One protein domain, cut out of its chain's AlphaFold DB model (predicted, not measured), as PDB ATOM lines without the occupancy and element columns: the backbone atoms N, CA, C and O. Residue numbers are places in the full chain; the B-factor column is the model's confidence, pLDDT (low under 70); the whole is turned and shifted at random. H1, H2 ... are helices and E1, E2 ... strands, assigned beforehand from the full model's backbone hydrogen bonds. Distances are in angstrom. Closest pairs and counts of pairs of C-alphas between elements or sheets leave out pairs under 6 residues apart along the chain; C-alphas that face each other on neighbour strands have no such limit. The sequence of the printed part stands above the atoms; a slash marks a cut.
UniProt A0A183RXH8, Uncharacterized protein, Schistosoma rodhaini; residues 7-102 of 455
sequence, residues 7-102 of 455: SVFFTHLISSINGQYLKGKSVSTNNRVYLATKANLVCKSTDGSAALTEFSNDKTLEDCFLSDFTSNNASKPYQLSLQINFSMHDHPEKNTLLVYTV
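AT A GLANCE: This is residues 7 to 102 of the 455 residues of an uncharacterized protein of Schistosoma rodhaini (UniProt A0A183RXH8). Three long strands, E1, E3 and E4, make a twisted antiparallel sheet with short E2 at one edge; H1 packs slantwise over one face, on E1. H2 only grazes the sheet, and two loops, residues 23 to 31 and 70 to 75, stick out at opposite ends of the rod. The printed part has 96 residues, with H1, E1, E2, H2, E3 and E4 along it, sheet order E2 - E1 - E3 - E4, class mixed. It is loose, with a radius of gyration of the C-alphas of 16.7 A and spans of 56 by 25 by 17 A.

IN THESE COORDINATES: H1, residues 7 to 22, starts at C-alpha 7 (170.088, 137.512, 100.126) and measures 22.2 A. E1, residues 34 to 45, measures 30.5 A and bends by 68 degrees at residue 37. E2 is residues 52 to 54 and H2 residues 61 to 66. E3, residues 78 to 88, measures 32.0 A. E4, residues 91 to 102, measures 29.5 A, bends by 63 degrees at residue 94 and ends at C-alpha 102 (165.184, 150.561, 90.847).

HOW THE PARTS SIT: H1 is on the sheet at a height of 8.9 A, over E1, at 40 degrees on the local plane; their closest C-alphas, Ile 14 and Ala 36, are 5.6 A apart. N 40 of E1 and O 83 of E3 are 2.9 A apart, within hydrogen-bond range. So are N 43 and O 53, 2.9 A, in hairpin E1 and E2, and N 84 and O 98, 2.9 A, in hairpin E3 and E4. E2, H2, E3 form a split strand-helix-strand unit, two strands running the same way with E1 between them, its crossover right-handed. H1 and H2 are apart. Every O i to N i+4 pair is within range in H2, and 11 of 12 in H1.

THE WHOLE: The farthest C-alphas, Ser 28 and Asn 72, are 56.1 A apart. The printed part has no cut. The links H1 to E1 and H2 to E3 are long. Model pLDDT is under 70 at residues 20 to 32, 45 to 51 and 66 to 78.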
ATOM      1  N   SER A   7     170.643 138.170  98.927       92.12
ATOM      2  CA  SER A   7     170.088 137.512 100.126       92.12
ATOM      3  C   SER A   7     170.354 138.286 101.423       92.12
ATOM      4  O   SER A   7     169.443 138.486 102.233       92.12
ATOM      5  N   VAL A   8     171.593 138.746 101.616       92.88
ATOM      6  CA  VAL A   8     172.007 139.522 102.792       92.88
ATOM      7  C   VAL A   8     171.363 140.907 102.750       92.88
ATOM      8  O   VAL A   8     170.738 141.332 103.724       92.88
ATOM      9  N   PHE A   9     171.418 141.567 101.591       92.12
ATOM     10  CA  PHE A   9     170.787 142.866 101.368       92.12
ATOM     11  C   PHE A   9     169.278 142.846 101.678       92.12
ATOM     12  O   PHE A   9     168.790 143.698 102.425       92.12
ATOM     13  N   PHE A  10     168.530 141.862 101.166       94.06
ATOM     14  CA  PHE A  10     167.089 141.733 101.403       94.06
ATOM     15  C   PHE A  10     166.764 141.440 102.865       94.06
ATOM     16  O   PHE A  10     165.805 142.000 103.396       94.06
ATOM     17  N   THR A  11     167.578 140.626 103.539       93.12
ATOM     18  CA  THR A  11     167.422 140.359 104.975       93.12
ATOM     19  C   THR A  11     167.576 141.647 105.789       93.12
ATOM     20  O   THR A  11     166.720 141.965 106.620       93.12
ATOM     21  N   HIS A  12     168.613 142.442 105.505       92.31
ATOM     22  CA  HIS A  12     168.820 143.746 106.140       92.31
ATOM     23  C   HIS A  12     167.689 144.732 105.829       92.31
ATOM     24  O   HIS A  12     167.210 145.424 106.730       92.31
ATOM     25  N   LEU A  13     167.227 144.775 104.578       91.19
ATOM     26  CA  LEU A  13     166.125 145.631 104.149       91.19
ATOM     27  C   LEU A  13     164.832 145.303 104.907       91.19
ATOM     28  O   LEU A  13     164.232 146.198 105.500       91.19
ATOM     29  N   ILE A  14     164.433 144.028 104.938       92.81
ATOM     30  CA  ILE A  14     163.233 143.559 105.649       92.81
ATOM     31  C   ILE A  14     163.346 143.871 107.144       92.81
ATOM     32  O   ILE A  14     162.415 144.427 107.733       92.81
ATOM     33  N   SER A  15     164.497 143.571 107.754       90.62
ATOM     34  CA  SER A  15     164.740 143.867 109.167       90.62
ATOM     35  C   SER A  15     164.665 145.364 109.466       90.62
ATOM     36  O   SER A  15     164.151 145.744 110.518       90.62
ATOM     37  N   SER A  16     165.171 146.218 108.574       89.56
ATOM     38  CA  SER A  16     165.133 147.675 108.728       89.56
ATOM     39  C   SER A  16     163.704 148.210 108.620       89.56
ATOM     40  O   SER A  16     163.262 148.948 109.502       89.56
ATOM     41  N   ILE A  17     162.954 147.766 107.602       86.94
ATOM     42  CA  ILE A  17     161.541 148.121 107.406       86.94
ATOM     43  C   ILE A  17     160.740 147.744 108.653       86.94
ATOM     44  O   ILE A  17     160.140 148.610 109.284       86.94
ATOM     45  N   ASN A  18     160.782 146.474 109.059       88.69
ATOM     46  CA  ASN A  18     160.008 145.994 110.204       88.69
ATOM     47  C   ASN A  18     160.487 146.631 111.520       88.69
ATOM     48  O   ASN A  18     159.675 146.984 112.376       88.69
ATOM     49  N   GLY A  19     161.796 146.849 111.673       80.94
ATOM     50  CA  GLY A  19     162.391 147.470 112.855       80.94
ATOM     51  C   GLY A  19     161.924 148.907 113.100       80.94
ATOM     52  O   GLY A  19     161.703 149.272 114.255       80.94
ATOM     53  N   GLN A  20     161.721 149.710 112.048       68.00
ATOM     54  CA  GLN A  20     161.175 151.069 112.180       68.00
ATOM     55  C   GLN A  20     159.732 151.077 112.705       68.00
ATOM     56  O   GLN A  20     159.369 151.965 113.476       68.00
ATOM     57  N   TYR A  21     158.927 150.072 112.347       65.31
ATOM     58  CA  TYR A  21     157.551 149.942 112.835       65.31
ATOM     59  C   TYR A  21     157.470 149.386 114.263       65.31
ATOM     60  O   TYR A  21     156.593 149.787 115.028       65.31
ATOM     61  N   LEU A  22     158.397 148.503 114.650       64.06
ATOM     62  CA  LEU A  22     158.373 147.821 115.949       64.06
ATOM     63  C   LEU A  22     159.042 148.614 117.092       64.06
ATOM     64  O   LEU A  22     158.750 148.358 118.257       64.06
ATOM     65  N   LYS A  23     159.906 149.600 116.802       54.38
ATOM     66  CA  LYS A  23     160.699 150.330 117.820       54.38
ATOM     67  C   LYS A  23     160.046 151.570 118.461       54.38
ATOM     68  O   LYS A  23     160.750 152.310 119.143       54.38
ATOM     69  N   GLY A  24     158.744 151.832 118.298       52.78
ATOM     70  CA  GLY A  24     158.183 153.118 118.762       52.78
ATOM     71  C   GLY A  24     156.745 153.180 119.276       52.78
ATOM     72  O   GLY A  24     156.364 154.231 119.787       52.78
ATOM     73  N   LYS A  25     155.920 152.133 119.176       48.56
ATOM     74  CA  LYS A  25     154.541 152.170 119.699       48.56
ATOM     75  C   LYS A  25     154.147 150.801 120.238       48.56
ATOM     76  O   LYS A  25     154.305 149.809 119.538       48.56
ATOM     77  N   SER A  26     153.579 150.761 121.447       49.53
ATOM     78  CA  SER A  26     152.723 149.642 121.856       49.53
ATOM     79  C   SER A  26     151.668 149.511 120.759       49.53
ATOM     80  O   SER A  26     150.893 150.451 120.545       49.53
ATOM     81  N   VAL A  27     151.704 148.423 119.994       50.81
ATOM     82  CA  VAL A  27     150.741 148.193 118.921       50.81
ATOM     83  C   VAL A  27     149.378 148.052 119.591       50.81
ATOM     84  O   VAL A  27     149.083 147.042 120.217       50.81
ATOM     85  N   SER A  28     148.574 149.116 119.529       47.84
ATOM     86  CA  SER A  28     147.156 149.066 119.877       47.84
ATOM     87  C   SER A  28     146.524 147.921 119.089       47.84
ATOM     88  O   SER A  28     146.701 147.849 117.872       47.84
ATOM     89  N   THR A  29     145.784 147.052 119.775       51.84
ATOM     90  CA  THR A  29     145.156 145.819 119.262       51.84
ATOM     91  C   THR A  29     144.164 146.034 118.108       51.84
ATOM     92  O   THR A  29     143.585 145.073 117.618       51.84
ATOM     93  N   ASN A  30     143.969 147.278 117.652       53.94
ATOM     94  CA  ASN A  30     143.118 147.647 116.520       53.94
ATOM     95  C   ASN A  30     143.890 148.073 115.252       53.94
ATOM     96  O   ASN A  30     143.258 148.371 114.236       53.94
ATOM     97  N   ASN A  31     145.227 148.123 115.269       57.94
ATOM     98  CA  ASN A  31     146.002 148.533 114.094       57.94
ATOM     99  C   ASN A  31     146.357 147.336 113.204       57.94
ATOM    100  O   ASN A  31     147.069 146.427 113.615       57.94
ATOM    101  N   ARG A  32     145.913 147.378 111.943       69.44
ATOM    102  CA  ARG A  32     146.308 146.437 110.882       69.44
ATOM    103  C   ARG A  32     147.791 146.633 110.545       69.44
ATOM    104  O   ARG A  32     148.123 147.486 109.723       69.44
ATOM    105  N   VAL A  33     148.680 145.887 111.197       77.81
ATOM    106  CA  VAL A  33     150.127 145.958 110.943       77.81
ATOM    107  C   VAL A  33     150.507 144.983 109.834       77.81
ATOM    108  O   VAL A  33     150.241 143.787 109.929       77.81
ATOM    109  N   TYR A  34     151.154 145.504 108.796       84.38
ATOM    110  CA  TYR A  34     151.748 144.726 107.716       84.38
ATOM    111  C   TYR A  34     153.261 144.669 107.912       84.38
ATOM    112  O   TYR A  34     153.905 145.711 108.031       84.38
ATOM    113  N   LEU A  35     153.822 143.462 107.938       89.06
ATOM    114  CA  LEU A  35     155.263 143.241 108.032       89.06
ATOM    115  C   LEU A  35     155.803 142.772 106.687       89.06
ATOM    116  O   LEU A  35     155.175 141.949 106.020       89.06
ATOM    117  N   ALA A  36     156.970 143.281 106.302       91.44
ATOM    118  CA  ALA A  36     157.694 142.791 105.141       91.44
ATOM    119  C   ALA A  36     158.127 141.339 105.397       91.44
ATOM    120  O   ALA A  36     158.714 141.047 106.441       91.44
ATOM    121  N   THR A  37     157.835 140.438 104.459       92.19
ATOM    122  CA  THR A  37     158.113 138.996 104.580       92.19
ATOM    123  C   THR A  37     159.111 138.494 103.547       92.19
ATOM    124  O   THR A  37     159.888 137.587 103.839       92.19
ATOM    125  N   LYS A  38     159.116 139.075 102.344       92.88
ATOM    126  CA  LYS A  38     160.024 138.694 101.257       92.88
ATOM    127  C   LYS A  38     160.341 139.908 100.397       92.88
ATOM    128  O   LYS A  38     159.448 140.706 100.126       92.88
ATOM    129  N   ALA A  39     161.584 140.024  99.947       93.75
ATOM    130  CA  ALA A  39     162.005 141.025  98.982       93.75
ATOM    131  C   ALA A  39     162.795 140.349  97.860       93.75
ATOM    132  O   ALA A  39     163.624 139.493  98.150       93.75
ATOM    133  N   ASN A  40     162.520 140.740  96.617       92.75
ATOM    134  CA  ASN A  40     163.120 140.192  95.404       92.75
ATOM    135  C   ASN A  40     163.497 141.327  94.447       92.75
ATOM    136  O   ASN A  40     162.767 142.315  94.338       92.75
ATOM    137  N   LEU A  41     164.584 141.161  93.694       90.94
ATOM    138  CA  LEU A  41     164.922 142.039  92.575       90.94
ATOM    139  C   LEU A  41     164.575 141.324  91.270       90.94
ATOM    140  O   LEU A  41     164.982 140.184  91.054       90.94
ATOM    141  N   VAL A  42     163.828 141.998  90.402       88.81
ATOM    142  CA  VAL A  42     163.387 141.457  89.112       88.81
ATOM    143  C   VAL A  42     163.761 142.409  87.979       88.81
ATOM    144  O   VAL A  42     163.763 143.628  88.166       88.81
ATOM    145  N   CYS A  43     164.056 141.878  86.793       84.31
ATOM    146  CA  CYS A  43     164.166 142.668  85.567       84.31
ATOM    147  C   CYS A  43     162.960 142.431  84.651       84.31
ATOM    148  O   CYS A  43     162.418 141.326  84.559       84.31
ATOM    149  N   LYS A  44     162.550 143.496  83.960       77.44
ATOM    150  CA  LYS A  44     161.547 143.466  82.895       77.44
ATOM    151  C   LYS A  44     162.172 143.990  81.608       77.44
ATOM    152  O   LYS A  44     162.700 145.103  81.603       77.44
ATOM    153  N   SER A  45     162.084 143.223  80.527       69.25
ATOM    154  CA  SER A  45     162.492 143.697  79.204       69.25
ATOM    155  C   SER A  45     161.525 144.775  78.701       69.25
ATOM    156  O   SER A  45     160.307 144.653  78.860       69.25
ATOM    157  N   THR A  46     162.038 145.847  78.095       63.78
ATOM    158  CA  THR A  46     161.184 146.922  77.554       63.78
ATOM    159  C   THR A  46     160.578 146.589  76.188       63.78
ATOM    160  O   THR A  46     159.826 147.396  75.651       63.78
ATOM    161  N   ASP A  47     160.877 145.420  75.613       57.84
ATOM    162  CA  ASP A  47     160.412 144.987  74.284       57.84
ATOM    163  C   ASP A  47     159.007 144.356  74.262       57.84
ATOM    164  O   ASP A  47     158.616 143.726  73.284       57.84
ATOM    165  N   GLY A  48     158.224 144.541  75.328       54.75
ATOM    166  CA  GLY A  48     156.842 144.060  75.401       54.75
ATOM    167  C   GLY A  48     156.700 142.586  75.793       54.75
ATOM    168  O   GLY A  48     155.573 142.118  75.950       54.75
ATOM    169  N   SER A  49     157.800 141.860  76.028       57.28
ATOM    170  CA  SER A  49     157.736 140.552  76.683       57.28
ATOM    171  C   SER A  49     157.347 140.723  78.163       57.28
ATOM    172  O   SER A  49     157.979 141.445  78.932       57.28
ATOM    173  N   ALA A  50     156.246 140.090  78.577       53.06
ATOM    174  CA  ALA A  50     155.697 140.225  79.931       53.06
ATOM    175  C   ALA A  50     156.468 139.428  81.006       53.06
ATOM    176  O   ALA A  50     156.079 139.450  82.174       53.06
ATOM    177  N   ALA A  51     157.533 138.711  80.634       63.25
ATOM    178  CA  ALA A  51     158.256 137.828  81.540       63.25
ATOM    179  C   ALA A  51     159.172 138.631  82.478       63.25
ATOM    180  O   ALA A  51     160.175 139.209  82.060       63.25
ATOM    181  N   LEU A  52     158.813 138.660  83.762       70.56
ATOM    182  CA  LEU A  52     159.679 139.131  84.840       70.56
ATOM    183  C   LEU A  52     160.695 138.033  85.160       70.56
ATOM    184  O   LEU A  52     160.299 136.908  85.457       70.56
ATOM    185  N   THR A  53     161.985 138.359  85.118       81.44
ATOM    186  CA  THR A  53     163.045 137.427  85.534       81.44
ATOM    187  C   THR A  53     163.579 137.861  86.893       81.44
ATOM    188  O   THR A  53     163.995 139.006  87.057       81.44
ATOM    189  N   GLU A  54     163.532 136.966  87.878       85.31
ATOM    190  CA  GLU A  54     164.079 137.195  89.221       85.31
ATOM    191  C   GLU A  54     165.594 136.969  89.217       85.31
ATOM    192  O   GLU A  54     166.084 135.994  88.642       85.31
ATOM    193  N   PHE A  55     166.347 137.881  89.834       86.06
ATOM    194  CA  PHE A  55     167.784 137.700  90.010       86.06
ATOM    195  C   PHE A  55     168.064 136.673  91.101       86.06
ATOM    196  O   PHE A  55     167.377 136.613  92.117       86.06
ATOM    197  N   SER A  56     169.116 135.885  90.895       86.50
ATOM    198  CA  SER A  56     169.566 134.922  91.891       86.50
ATOM    199  C   SER A  56     170.118 135.625  93.138       86.50
ATOM    200  O   SER A  56     170.783 136.655  93.044       86.50
ATOM    201  N   ASN A  57     169.836 135.059  94.311       87.38
ATOM    202  CA  ASN A  57     170.112 135.658  95.623       87.38
ATOM    203  C   ASN A  57     171.602 135.677  96.030       87.38
ATOM    204  O   ASN A  57     171.955 136.294  97.040       87.38
ATOM    205  N   ASP A  58     172.449 134.975  95.283       88.62
ATOM    206  CA  ASP A  58     173.911 134.957  95.399       88.62
ATOM    207  C   ASP A  58     174.576 136.130  94.663       88.62
ATOM    208  O   ASP A  58     175.676 136.533  95.037       88.62
ATOM    209  N   LYS A  59     173.901 136.718  93.666       87.50
ATOM    210  CA  LYS A  59     174.389 137.910  92.964       87.50
ATOM    211  C   LYS A  59     174.410 139.124  93.879       87.50
ATOM    212  O   LYS A  59     173.625 139.222  94.823       87.50
ATOM    213  N   THR A  60     175.263 140.087  93.557       87.50
ATOM    214  CA  THR A  60     175.283 141.404  94.195       87.50
ATOM    215  C   THR A  60     174.401 142.405  93.436       87.50
ATOM    216  O   THR A  60     173.997 142.168  92.293       87.50
ATOM    217  N   LEU A  61     174.088 143.555  94.049       82.31
ATOM    218  CA  LEU A  61     173.398 144.642  93.337       82.31
ATOM    219  C   LEU A  61     174.226 145.133  92.147       82.31
ATOM    220  O   LEU A  61     173.665 145.419  91.092       82.31
ATOM    221  N   GLU A  62     175.547 145.214  92.312       79.56
ATOM    222  CA  GLU A  62     176.468 145.573  91.237       79.56
ATOM    223  C   GLU A  62     176.374 144.594  90.064       79.56
ATOM    224  O   GLU A  62     176.156 145.041  88.938       79.56
ATOM    225  N   ASP A  63     176.400 143.284  90.322       81.12
ATOM    226  CA  ASP A  63     176.228 142.267  89.277       81.12
ATOM    227  C   ASP A  63     174.905 142.432  88.535       81.12
ATOM    228  O   ASP A  63     174.851 142.207  87.335       81.12
ATOM    229  N   CYS A  64     173.833 142.840  89.219       80.81
ATOM    230  CA  CYS A  64     172.521 143.033  88.596       80.81
ATOM    231  C   CYS A  64     172.454 144.294  87.718       80.81
ATOM    232  O   CYS A  64     171.681 144.336  86.761       80.81
ATOM    233  N   PHE A  65     173.244 145.326  88.034       75.00
ATOM    234  CA  PHE A  65     173.370 146.536  87.214       75.00
ATOM    235  C   PHE A  65     174.408 146.397  86.089       75.00
ATOM    236  O   PHE A  65     174.292 147.096  85.080       75.00
ATOM    237  N   LEU A  66     175.426 145.550  86.279       68.75
ATOM    238  CA  LEU A  66     176.479 145.243  85.305       68.75
ATOM    239  C   LEU A  66     176.141 144.050  84.417       68.75
ATOM    240  O   LEU A  66     176.752 143.905  83.361       68.75
ATOM    241  N   SER A  67     175.183 143.207  84.810       61.06
ATOM    242  CA  SER A  67     174.651 142.157  83.954       61.06
ATOM    243  C   SER A  67     173.894 142.806  82.803       61.06
ATOM    244  O   SER A  67     172.669 142.935  82.812       61.06
ATOM    245  N   ASP A  68     174.628 143.213  81.779       51.31
ATOM    246  CA  ASP A  68     174.145 143.067  80.423       51.31
ATOM    247  C   ASP A  68     173.783 141.584  80.301       51.31
ATOM    248  O   ASP A  68     174.644 140.722  80.459       51.31
ATOM    249  N   PHE A  69     172.498 141.253  80.157       50.66
ATOM    250  CA  PHE A  69     172.087 139.873  79.900       50.66
ATOM    251  C   PHE A  69     172.774 139.436  78.598       50.66
ATOM    252  O   PHE A  69     172.340 139.776  77.497       50.66
ATOM    253  N   THR A  70     173.898 138.738  78.736       39.84
ATOM    254  CA  THR A  70     174.740 138.212  77.670       39.84
ATOM    255  C   THR A  70     174.027 137.039  77.008       39.84
ATOM    256  O   THR A  70     174.369 135.875  77.176       39.84
ATOM    257  N   SER A  71     172.997 137.350  76.228       37.59
ATOM    258  CA  SER A  71     172.435 136.442  75.236       37.59
ATOM    259  C   SER A  71     172.264 137.199  73.921       37.59
ATOM    260  O   SER A  71     171.217 137.793  73.676       37.59
ATOM    261  N   ASN A  72     173.320 137.198  73.103       37.75
ATOM    262  CA  ASN A  72     173.322 137.398  71.645       37.75
ATOM    263  C   ASN A  72     172.470 138.524  71.026       37.75
ATOM    264  O   ASN A  72     172.183 138.476  69.836       37.75
ATOM    265  N   ASN A  73     172.104 139.568  71.764       37.16
ATOM    266  CA  ASN A  73     171.438 140.737  71.207       37.16
ATOM    267  C   ASN A  73     171.966 141.982  71.906       37.16
ATOM    268  O   ASN A  73     171.952 142.060  73.133       37.16
ATOM    269  N   ALA A  74     172.426 142.943  71.110       40.69
ATOM    270  CA  ALA A  74     172.828 144.266  71.560       40.69
ATOM    271  C   ALA A  74     171.849 144.823  72.613       40.69
ATOM    272  O   ALA A  74     170.652 144.928  72.346       40.69
ATOM    273  N   SER A  75     172.380 145.123  73.804       49.59
ATOM    274  CA  SER A  75     171.868 146.045  74.831       49.59
ATOM    275  C   SER A  75     170.397 146.466  74.683       49.59
ATOM    276  O   SER A  75     170.098 147.613  74.337       49.59
ATOM    277  N   LYS A  76     169.459 145.552  74.950       55.50
ATOM    278  CA  LYS A  76     168.044 145.920  75.080       55.50
ATOM    279  C   LYS A  76     167.829 146.634  76.420       55.50
ATOM    280  O   LYS A  76     168.389 146.192  77.426       55.50
ATOM    281  N   PRO A  77     167.029 147.713  76.479       60.56
ATOM    282  CA  PRO A  77     166.722 148.355  77.746       60.56
ATOM    283  C   PRO A  77     165.940 147.384  78.639       60.56
ATOM    284  O   PRO A  77     165.021 146.697  78.189       60.56
ATOM    285  N   TYR A  78     166.298 147.323  79.916       68.69
ATOM    286  CA  TYR A  78     165.544 146.591  80.926       68.69
ATOM    287  C   TYR A  78     165.274 147.501  82.123       68.69
ATOM    288  O   TYR A  78     166.079 148.368  82.465       68.69
ATOM    289  N   GLN A  79     164.120 147.311  82.755       79.31
ATOM    290  CA  GLN A  79     163.739 148.016  83.973       79.31
ATOM    291  C   GLN A  79     163.921 147.079  85.165       79.31
ATOM    292  O   GLN A  79     163.300 146.017  85.225       79.31
ATOM    293  N   LEU A  80     164.759 147.481  86.120       86.31
ATOM    294  CA  LEU A  80     164.892 146.793  87.401       86.31
ATOM    295  C   LEU A  80     163.750 147.212  88.325       86.31
ATOM    296  O   LEU A  80     163.398 148.391  88.410       86.31
ATOM    297  N   SER A  81     163.159 146.244  89.015       89.38
ATOM    298  CA  SER A  81     162.119 146.481  90.010       89.38
ATOM    299  C   SER A  81     162.404 145.698  91.284       89.38
ATOM    300  O   SER A  81     162.719 144.511  91.238       89.38
ATOM    301  N   LEU A  82     162.276 146.361  92.426       92.19
ATOM    302  CA  LEU A  82     162.317 145.749  93.746       92.19
ATOM    303  C   LEU A  82     160.884 145.424  94.160       92.19
ATOM    304  O   LEU A  82     160.037 146.311  94.247       92.19
ATOM    305  N   GLN A  83     160.623 144.152  94.409       94.06
ATOM    306  CA  GLN A  83     159.338 143.632  94.848       94.06
ATOM    307  C   GLN A  83     159.424 143.294  96.330       94.06
ATOM    308  O   GLN A  83     160.273 142.496  96.711       94.06
ATOM    309  N   ILE A  84     158.562 143.883  97.159       94.06
ATOM    310  CA  ILE A  84     158.496 143.594  98.595       94.06
ATOM    311  C   ILE A  84     157.090 143.114  98.937       94.06
ATOM    312  O   ILE A  84     156.114 143.858  98.809       94.06
ATOM    313  N   ASN A  85     157.000 141.867  99.383       93.94
ATOM    314  CA  ASN A  85     155.778 141.281  99.908       93.94
ATOM    315  C   ASN A  85     155.608 141.665 101.372       93.94
ATOM    316  O   ASN A  85     156.536 141.543 102.175       93.94
ATOM    317  N   PHE A  86     154.392 142.067 101.709       91.81
ATOM    318  CA  PHE A  86     153.962 142.344 103.064       91.81
ATOM    319  C   PHE A  86     152.793 141.438 103.426       91.81
ATOM    320  O   PHE A  86     151.866 141.283 102.632       91.81
ATOM    321  N   SER A  87     152.803 140.899 104.641       90.25
ATOM    322  CA  SER A  87     151.699 140.116 105.199       90.25
ATOM    323  C   SER A  87     151.177 140.782 106.463       90.25
ATOM    324  O   SER A  87     151.955 141.333 107.246       90.25
ATOM    325  N   MET A  88     149.860 140.747 106.666       86.12
ATOM    326  CA  MET A  88     149.269 141.247 107.903       86.12
ATOM    327  C   MET A  88     149.653 140.321 109.062       86.12
ATOM    328  O   MET A  88     149.493 139.108 108.953       86.12
ATOM    329  N   HIS A  89     150.165 140.887 110.157       79.75
ATOM    330  CA  HIS A  89     150.755 140.123 111.264       79.75
ATOM    331  C   HIS A  89     149.803 139.056 111.832       79.75
ATOM    332  O   HIS A  89     150.190 137.902 111.978       79.75
ATOM    333  N   ASP A  90     148.544 139.426 112.071       79.94
ATOM    334  CA  ASP A  90     147.546 138.537 112.687       79.94
ATOM    335  C   ASP A  90     146.748 137.704 111.665       79.94
ATOM    336  O   ASP A  90     145.898 136.901 112.035       79.94
ATOM    337  N   HIS A  91     146.996 137.919 110.371       82.19
ATOM    338  CA  HIS A  91     146.239 137.348 109.253       82.19
ATOM    339  C   HIS A  91     147.166 137.202 108.035       82.19
ATOM    340  O   HIS A  91     147.090 138.001 107.089       82.19
ATOM    341  N   PRO A  92     148.090 136.228 108.056       78.31
ATOM    342  CA  PRO A  92     149.123 136.071 107.033       78.31
ATOM    343  C   PRO A  92     148.561 135.819 105.624       78.31
ATOM    344  O   PRO A  92     149.246 136.088 104.636       78.31
ATOM    345  N   GLU A  93     147.308 135.366 105.522       82.88
ATOM    346  CA  GLU A  93     146.555 135.229 104.275       82.88
ATOM    347  C   GLU A  93     146.275 136.572 103.580       82.88
ATOM    348  O   GLU A  93     146.075 136.608 102.366       82.88
ATOM    349  N   LYS A  94     146.285 137.688 104.321       85.50
ATOM    350  CA  LYS A  94     146.161 139.033 103.750       85.50
ATOM    351  C   LYS A  94     147.542 139.570 103.415       85.50
ATOM    352  O   LYS A  94     148.228 140.136 104.269       85.50
ATOM    353  N   ASN A  95     147.920 139.428 102.150       88.88
ATOM    354  CA  ASN A  95     149.178 139.928 101.617       88.88
ATOM    355  C   ASN A  95     148.983 141.130 100.679       88.88
ATOM    356  O   ASN A  95     147.904 141.386 100.144       88.88
ATOM    357  N   THR A  96     150.045 141.908 100.514       91.38
ATOM    358  CA  THR A  96     150.142 142.955  99.500       91.38
ATOM    359  C   THR A  96     151.568 143.007  98.967       91.38
ATOM    360  O   THR A  96     152.518 142.718  99.695       91.38
ATOM    361  N   LEU A  97     151.717 143.347  97.691       91.88
ATOM    362  CA  LEU A  97     153.004 143.453  97.017       91.88
ATOM    363  C   LEU A  97     153.243 144.915  96.647       91.88
ATOM    364  O   LEU A  97     152.463 145.503  95.898       91.88
ATOM    365  N   LEU A  98     154.346 145.479  97.133       92.50
ATOM    366  CA  LEU A  98     154.831 146.779  96.687       92.50
ATOM    367  C   LEU A  98     155.949 146.584  95.668       92.50
ATOM    368  O   LEU A  98     156.879 145.809  95.890       92.50
ATOM    369  N   VAL A  99     155.846 147.295  94.546       91.12
ATOM    370  CA  VAL A  99     156.821 147.248  93.456       91.12
ATOM    371  C   VAL A  99     157.440 148.629  93.299       91.12
ATOM    372  O   VAL A  99     156.742 149.605  93.034       91.12
ATOM    373  N   TYR A 100     158.756 148.701  93.450       89.50
ATOM    374  CA  TYR A 100     159.536 149.922  93.316       89.50
ATOM    375  C   TYR A 100     160.408 149.834  92.074       89.50
ATOM    376  O   TYR A 100     161.083 148.829  91.868       89.50
ATOM    377  N   THR A 101     160.451 150.893  91.273       85.88
ATOM    378  CA  THR A 101     161.444 150.989  90.200       85.88
ATOM    379  C   THR A 101     162.817 151.232  90.813       85.88
ATOM    380  O   THR A 101     162.994 152.159  91.603       85.88
ATOM    381  N   VAL A 102     163.793 150.422  90.422       84.00
ATOM    382  CA  VAL A 102     165.184 150.561  90.847       84.00
ATOM    383  C   VAL A 102     165.959 151.227  89.718       84.00
ATOM    384  O   VAL A 102     165.972 150.746  88.586       84.00
TER     385      VAL A 102